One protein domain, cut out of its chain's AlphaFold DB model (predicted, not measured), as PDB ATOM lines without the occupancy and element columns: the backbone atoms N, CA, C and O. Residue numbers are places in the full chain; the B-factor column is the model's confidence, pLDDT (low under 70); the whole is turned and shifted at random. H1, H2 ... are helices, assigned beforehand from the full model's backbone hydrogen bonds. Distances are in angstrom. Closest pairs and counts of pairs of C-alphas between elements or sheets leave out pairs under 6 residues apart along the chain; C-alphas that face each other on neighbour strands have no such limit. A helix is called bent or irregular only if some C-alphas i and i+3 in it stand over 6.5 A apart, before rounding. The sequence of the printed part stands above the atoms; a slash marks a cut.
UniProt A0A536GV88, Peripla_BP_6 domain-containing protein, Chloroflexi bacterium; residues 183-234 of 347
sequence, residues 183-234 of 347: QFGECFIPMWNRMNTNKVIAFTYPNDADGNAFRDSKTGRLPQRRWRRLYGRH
ATOM      1  N   GLN A 183     133.317 167.555 162.778       85.94
ATOM      2  CA  GLN A 183     133.542 166.212 162.240       85.94
ATOM      3  C   GLN A 183     133.065 166.109 160.787       85.94
ATOM      4  O   GLN A 183     133.747 165.490 159.971       85.94
ATOM      5  N   PHE A 184     131.972 166.795 160.424       82.06
ATOM      6  CA  PHE A 184     131.589 166.977 159.019       82.06
ATOM      7  C   PHE A 184     132.736 167.575 158.198       82.06
ATOM      8  O   PHE A 184     133.098 167.040 157.151       82.06
ATOM      9  N   GLY A 185     133.355 168.658 158.670       78.44
ATOM     10  CA  GLY A 185     134.476 169.263 157.952       78.44
ATOM     11  C   GLY A 185     135.708 168.384 157.852       78.44
ATOM     12  O   GLY A 185     136.313 168.297 156.785       78.44
ATOM     13  N   GLU A 186     136.060 167.696 158.926       83.12
ATOM     14  CA  GLU A 186     137.202 166.783 158.926       83.12
ATOM     15  C   GLU A 186     136.993 165.587 157.981       83.12
ATOM     16  O   GLU A 186     137.962 165.126 157.378       83.12
ATOM     17  N   CYS A 187     135.747 165.151 157.776       86.50
ATOM     18  CA  CYS A 187     135.396 164.073 156.853       86.50
ATOM     19  C   CYS A 187     135.328 164.536 155.384       86.50
ATOM     20  O   CYS A 187     135.995 163.971 154.515       86.50
ATOM     21  N   PHE A 188     134.558 165.591 155.093       83.94
ATOM     22  CA  PHE A 188     134.221 165.958 153.714       83.94
ATOM     23  C   PHE A 188     135.266 166.853 153.027       83.94
ATOM     24  O   PHE A 188     135.460 166.716 151.818       83.94
ATOM     25  N   ILE A 189     136.010 167.713 153.751       82.94
ATOM     26  CA  ILE A 189     137.064 168.558 153.134       82.94
ATOM     27  C   ILE A 189     138.089 167.703 152.377       82.94
ATOM     28  O   ILE A 189     138.347 167.977 151.201       82.94
ATOM     29  N   PRO A 190     138.693 166.664 152.989       86.69
ATOM     30  CA  PRO A 190     139.692 165.860 152.296       86.69
ATOM     31  C   PRO A 190     139.110 165.107 151.097       86.69
ATOM     32  O   PRO A 190     139.834 164.868 150.131       86.69
ATOM     33  N   MET A 191     137.833 164.717 151.138       88.75
ATOM     34  CA  MET A 191     137.161 164.079 150.002       88.75
ATOM     35  C   MET A 191     137.034 165.061 148.838       88.75
ATOM     36  O   MET A 191     137.503 164.780 147.737       88.75
ATOM     37  N   TRP A 192     136.500 166.257 149.090       84.38
ATOM     38  CA  TRP A 192     136.312 167.270 148.052       84.38
ATOM     39  C   TRP A 192     137.625 167.801 147.477       84.38
ATOM     40  O   TRP A 192     137.711 168.087 146.279       84.38
ATOM     41  N   ASN A 193     138.688 167.854 148.285       84.69
ATOM     42  CA  ASN A 193     140.024 168.212 147.812       84.69
ATOM     43  C   ASN A 193     140.560 167.246 146.747       84.69
ATOM     44  O   ASN A 193     141.277 167.698 145.857       84.69
ATOM     45  N   ARG A 194     140.158 165.969 146.770       90.06
ATOM     46  CA  ARG A 194     140.591 164.952 145.794       90.06
ATOM     47  C   ARG A 194     139.816 164.973 144.472       90.06
ATOM     48  O   ARG A 194     140.293 164.412 143.496       90.06
ATOM     49  N   MET A 195     138.644 165.605 144.416       90.31
ATOM     50  CA  MET A 195     137.815 165.641 143.200       90.31
ATOM     51  C   MET A 195     138.295 166.730 142.233       90.31
ATOM     52  O   MET A 195     138.620 167.825 142.677       90.31
ATOM     53  N   ASN A 196     138.300 166.508 140.920       93.31
ATOM     54  CA  ASN A 196     138.656 167.568 139.968       93.31
ATOM     55  C   ASN A 196     137.455 168.501 139.700       93.31
ATOM     56  O   ASN A 196     136.705 168.300 138.750       93.31
ATOM     57  N   THR A 197     137.234 169.486 140.576       87.69
ATOM     58  CA  THR A 197     136.134 170.465 140.492       87.69
ATOM     59  C   THR A 197     136.637 171.884 140.766       87.69
ATOM     60  O   THR A 197     137.754 172.070 141.248       87.69
ATOM     61  N   ASN A 198     135.788 172.893 140.544       84.12
ATOM     62  CA  ASN A 198     136.061 174.302 140.864       84.12
ATOM     63  C   ASN A 198     136.172 174.605 142.374       84.12
ATOM     64  O   ASN A 198     136.339 175.764 142.746       84.12
ATOM     65  N   LYS A 199     136.059 173.585 143.238       78.31
ATOM     66  CA  LYS A 199     136.094 173.710 144.700       78.31
ATOM     67  C   LYS A 199     135.097 174.739 145.220       78.31
ATOM     68  O   LYS A 199     135.423 175.429 146.172       78.31
ATOM     69  N   VAL A 200     133.917 174.834 144.601       78.50
ATOM     70  CA  VAL A 200     132.776 175.603 145.110       78.50
ATOM     71  C   VAL A 200     131.736 174.653 145.679       78.50
ATOM     72  O   VAL A 200     131.293 173.727 145.009       78.50
ATOM     73  N   ILE A 201     131.374 174.873 146.940       74.00
ATOM     74  CA  ILE A 201     130.478 174.023 147.722       74.00
ATOM     75  C   ILE A 201     129.300 174.881 148.167       74.00
ATOM     76  O   ILE A 201     129.481 175.884 148.860       74.00
ATOM     77  N   ALA A 202     128.102 174.461 147.781       77.69
ATOM     78  CA  ALA A 202     126.854 174.956 148.336       77.69
ATOM     79  C   ALA A 202     126.369 173.983 149.415       77.69
ATOM     80  O   ALA A 202     126.523 172.769 149.275       77.69
ATOM     81  N   PHE A 203     125.787 174.520 150.482       75.94
ATOM     82  CA  PHE A 203     125.156 173.724 151.525       75.94
ATOM     83  C   PHE A 203     123.657 173.973 151.484       75.94
ATOM     84  O   PHE A 203     123.227 175.120 151.550       75.94
ATOM     85  N   THR A 204     122.875 172.903 151.424       79.62
ATOM     86  CA  THR A 204     121.435 172.945 151.665       79.62
ATOM     87  C   THR A 204     121.167 172.222 152.975       79.62
ATOM     88  O   THR A 204     121.642 171.109 153.197       79.62
ATOM     89  N   TYR A 205     120.447 172.883 153.872       79.88
ATOM     90  CA  TYR A 205     120.083 172.321 155.167       79.88
ATOM     91  C   TYR A 205     118.565 172.201 155.253       79.88
ATOM     92  O   TYR A 205     117.870 173.080 154.729       79.88
ATOM     93  N   PRO A 206     118.041 171.168 155.928       80.94
ATOM     94  CA  PRO A 206     116.619 171.097 156.206       80.94
ATOM     95  C   PRO A 206     116.167 172.300 157.049       80.94
ATOM     96  O   PRO A 206     116.952 172.960 157.746       80.94
ATOM     97  N   ASN A 207     114.885 172.637 156.928       84.75
ATOM     98  CA  ASN A 207     114.282 173.733 157.679       84.75
ATOM     99  C   ASN A 207     113.747 173.250 159.035       84.75
ATOM    100  O   ASN A 207     112.557 173.362 159.316       84.75
ATOM    101  N   ASP A 208     114.641 172.700 159.846       82.31
ATOM    102  CA  ASP A 208     114.377 172.141 161.169       82.31
ATOM    103  C   ASP A 208     115.456 172.587 162.172       82.31
ATOM    104  O   ASP A 208     116.308 173.435 161.867       82.31
ATOM    105  N   ALA A 209     115.401 172.058 163.396       86.38
ATOM    106  CA  ALA A 209     116.350 172.397 164.450       86.38
ATOM    107  C   ALA A 209     117.804 172.009 164.105       86.38
ATOM    108  O   ALA A 209     118.718 172.778 164.418       86.38
ATOM    109  N   ASP A 210     118.019 170.897 163.395       86.44
ATOM    110  CA  ASP A 210     119.348 170.460 162.952       86.44
ATOM    111  C   ASP A 210     119.950 171.455 161.959       86.44
ATOM    112  O   ASP A 210     121.045 172.000 162.156       86.44
ATOM    113  N   GLY A 211     119.198 171.764 160.902       84.00
ATOM    114  CA  GLY A 211     119.635 172.708 159.888       84.00
ATOM    115  C   GLY A 211     119.798 174.126 160.432       84.00
ATOM    116  O   GLY A 211     120.694 174.851 159.991       84.00
ATOM    117  N   ASN A 212     118.977 174.531 161.408       84.75
ATOM    118  CA  ASN A 212     119.111 175.821 162.086       84.75
ATOM    119  C   ASN A 212     120.434 175.914 162.860       84.75
ATOM    120  O   ASN A 212     121.129 176.927 162.752       84.75
ATOM    121  N   ALA A 213     120.823 174.857 163.581       84.06
ATOM    122  CA  ALA A 213     122.085 174.822 164.318       84.06
ATOM    123  C   ALA A 213     123.305 174.945 163.388       84.06
ATOM    124  O   ALA A 213     124.284 175.618 163.717       84.06
ATOM    125  N   PHE A 214     123.238 174.353 162.194       80.38
ATOM    126  CA  PHE A 214     124.310 174.436 161.197       80.38
ATOM    127  C   PHE A 214     124.359 175.773 160.458       80.38
ATOM    128  O   PHE A 214     125.444 176.248 160.103       80.38
ATOM    129  N   ARG A 215     123.199 176.401 160.239       77.69
ATOM    130  CA  ARG A 215     123.097 177.741 159.643       77.69
ATOM    131  C   ARG A 215     123.582 178.838 160.589       77.69
ATOM    132  O   ARG A 215     124.037 179.886 160.117       77.69
ATOM    133  N   ASP A 216     123.504 178.617 161.899       75.00
ATOM    134  CA  ASP A 216     123.823 179.644 162.881       75.00
ATOM    135  C   ASP A 216     125.283 180.131 162.793       75.00
ATOM    136  O   ASP A 216     126.270 179.393 162.705       75.00
ATOM    137  N   SER A 217     125.416 181.458 162.808       61.16
ATOM    138  CA  SER A 217     126.682 182.150 162.582       61.16
ATOM    139  C   SER A 217     127.623 182.205 163.796       61.16
ATOM    140  O   SER A 217     128.762 182.670 163.670       61.16
ATOM    141  N   LYS A 218     127.179 181.733 164.956       64.81
ATOM    142  CA  LYS A 218     127.936 181.672 166.204       64.81
ATOM    143  C   LYS A 218     128.269 180.226 166.568       64.81
ATOM    144  O   LYS A 218     129.414 179.968 166.927       64.81
ATOM    145  N   THR A 219     127.326 179.300 166.409       64.00
ATOM    146  CA  THR A 219     127.488 177.886 166.787       64.00
ATOM    147  C   THR A 219     127.963 177.032 165.606       64.00
ATOM    148  O   THR A 219     129.011 176.397 165.698       64.00
ATOM    149  N   GLY A 220     127.302 177.111 164.446       58.03
ATOM    150  CA  GLY A 220     127.683 176.375 163.229       58.03
ATOM    151  C   GLY A 220     128.881 176.967 162.471       58.03
ATOM    152  O   GLY A 220     129.560 176.287 161.696       58.03
ATOM    153  N   ARG A 221     129.200 178.250 162.694       52.47
ATOM    154  CA  ARG A 221     130.233 178.972 161.921       52.47
ATOM    155  C   ARG A 221     131.672 178.771 162.376       52.47
ATOM    156  O   ARG A 221     132.573 179.090 161.599       52.47
ATOM    157  N   LEU A 222     131.919 178.311 163.602       44.91
ATOM    158  CA  LEU A 222     133.286 178.096 164.096       44.91
ATOM    159  C   LEU A 222     134.044 177.082 163.210       44.91
ATOM    160  O   LEU A 222     135.141 177.418 162.755       44.91
ATOM    161  N   PRO A 223     133.426 175.957 162.797       49.38
ATOM    162  CA  PRO A 223     133.933 175.117 161.715       49.38
ATOM    163  C   PRO A 223     133.951 175.858 160.373       49.38
ATOM    164  O   PRO A 223     135.009 175.931 159.745       49.38
ATOM    165  N   GLN A 224     132.837 176.491 159.954       47.56
ATOM    166  CA  GLN A 224     132.705 177.212 158.662       47.56
ATOM    167  C   GLN A 224     133.707 178.350 158.430       47.56
ATOM    168  O   GLN A 224     133.913 178.757 157.291       47.56
ATOM    169  N   ARG A 225     134.387 178.881 159.448       41.47
ATOM    170  CA  ARG A 225     135.464 179.866 159.251       41.47
ATOM    171  C   ARG A 225     136.720 179.251 158.627       41.47
ATOM    172  O   ARG A 225     137.394 179.942 157.865       41.47
ATOM    173  N   ARG A 226     137.006 177.968 158.884       44.28
ATOM    174  CA  ARG A 226     138.037 177.207 158.150       44.28
ATOM    175  C   ARG A 226     137.633 177.027 156.687       44.28
ATOM    176  O   ARG A 226     138.469 177.189 155.808       44.28
ATOM    177  N   TRP A 227     136.343 176.807 156.441       46.25
ATOM    178  CA  TRP A 227     135.759 176.752 155.103       46.25
ATOM    179  C   TRP A 227     135.819 178.108 154.383       46.25
ATOM    180  O   TRP A 227     136.272 178.177 153.251       46.25
ATOM    181  N   ARG A 228     135.481 179.219 155.052       38.88
ATOM    182  CA  ARG A 228     135.535 180.586 154.494       38.88
ATOM    183  C   ARG A 228     136.941 181.062 154.142       38.88
ATOM    184  O   ARG A 228     137.067 181.915 153.279       38.88
ATOM    185  N   ARG A 229     137.995 180.542 154.778       34.09
ATOM    186  CA  ARG A 229     139.381 180.897 154.418       34.09
ATOM    187  C   ARG A 229     139.818 180.311 153.062       34.09
ATOM    188  O   ARG A 229     140.829 180.751 152.534       34.09
ATOM    189  N   LEU A 230     139.033 179.389 152.495       37.69
ATOM    190  CA  LEU A 230     139.148 178.879 151.121       37.69
ATOM    191  C   LEU A 230     138.181 179.568 150.133       37.69
ATOM    192  O   LEU A 230     138.172 179.207 148.963       37.69
ATOM    193  N   TYR A 231     137.394 180.566 150.564       33.97
ATOM    194  CA  TYR A 231     136.400 181.230 149.712       33.97
ATOM    195  C   TYR A 231     136.439 182.759 149.786       33.97
ATOM    196  O   TYR A 231     136.251 183.365 150.843       33.97
ATOM    197  N   GLY A 232     136.561 183.380 148.610       32.38
ATOM    198  CA  GLY A 232     136.173 184.767 148.373       32.38
ATOM    199  C   GLY A 232     134.667 184.963 148.579       32.38
ATOM    200  O   GLY A 232     133.843 184.102 148.274       32.38
ATOM    201  N   ARG A 233     134.300 186.104 149.158       37.19
ATOM    202  CA  ARG A 233     132.931 186.454 149.544       37.19
ATOM    203  C   ARG A 233     132.133 186.874 148.293       37.19
ATOM    204  O   ARG A 233     132.168 188.046 147.948       37.19
ATOM    205  N   HIS A 234     131.419 185.956 147.629       34.41
ATOM    206  CA  HIS A 234     130.514 186.307 146.516       34.41
ATOM    207  C   HIS A 234     129.103 186.670 147.036       34.41
ATOM    208  O   HIS A 234     128.455 185.820 147.650       34.41
TER     209      HIS A 234
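AT A GLANCE: This is residues 183 to 234 of the 347 residues of the protein "Peripla_BP_6 domain-containing protein" of Chloroflexi bacterium (UniProt A0A536GV88). An open loop of chain: H1 runs one way, a long stretch with no named element, residues 195 to 208, folds back to short H2 at the far end, and H3 returns alongside H1, with few contacts; residues 193 to 198 stick out. The printed part has 52 residues with three named helices, H1, H2, H3 in order, and no named strand: all helix. It is only just compact, close to loose, with a radius of gyration of the C-alphas of 11.9 A, and elongated, spanning 33 by 20 by 18 A.

IN THESE COORDINATES: H1, residues 183 to 194, is 17.9 A long from C-alpha 183 at (133.542, 166.212, 162.240); it is only just irregular, C-alphas 187 and 190 being 6.51 A apart. H2, residues 209 to 215, measures 9.9 A. H3, residues 221 to 228, measures 9.3 A, ending at (135.535, 180.586, 154.494).

HOW THE PARTS SIT: H1 and H2 are apart. H1 and H3 are close but not clearly touching, closest C-alphas Gly 185 and Pro 223, 7.0 A, at a shallow tilt of 10 degrees, the same way. H2 and H3 are close but not clearly touching, closest C-alphas Phe 214 and Arg 221, 7.5 A, at a steep tilt of 43 degrees, the same way. Every O i to N i+4 pair is within hydrogen-bond range in H2, 5 of 8 in H1 and 2 of 4 in H3.

THE WHOLE: The C-alphas farthest apart, Asn 196 and Ala 209, are 33.5 A apart. The printed part has no cut; the link H1 to H2 is long, H2 to H3 tight. Residues 217 to 234 are under pLDDT 70.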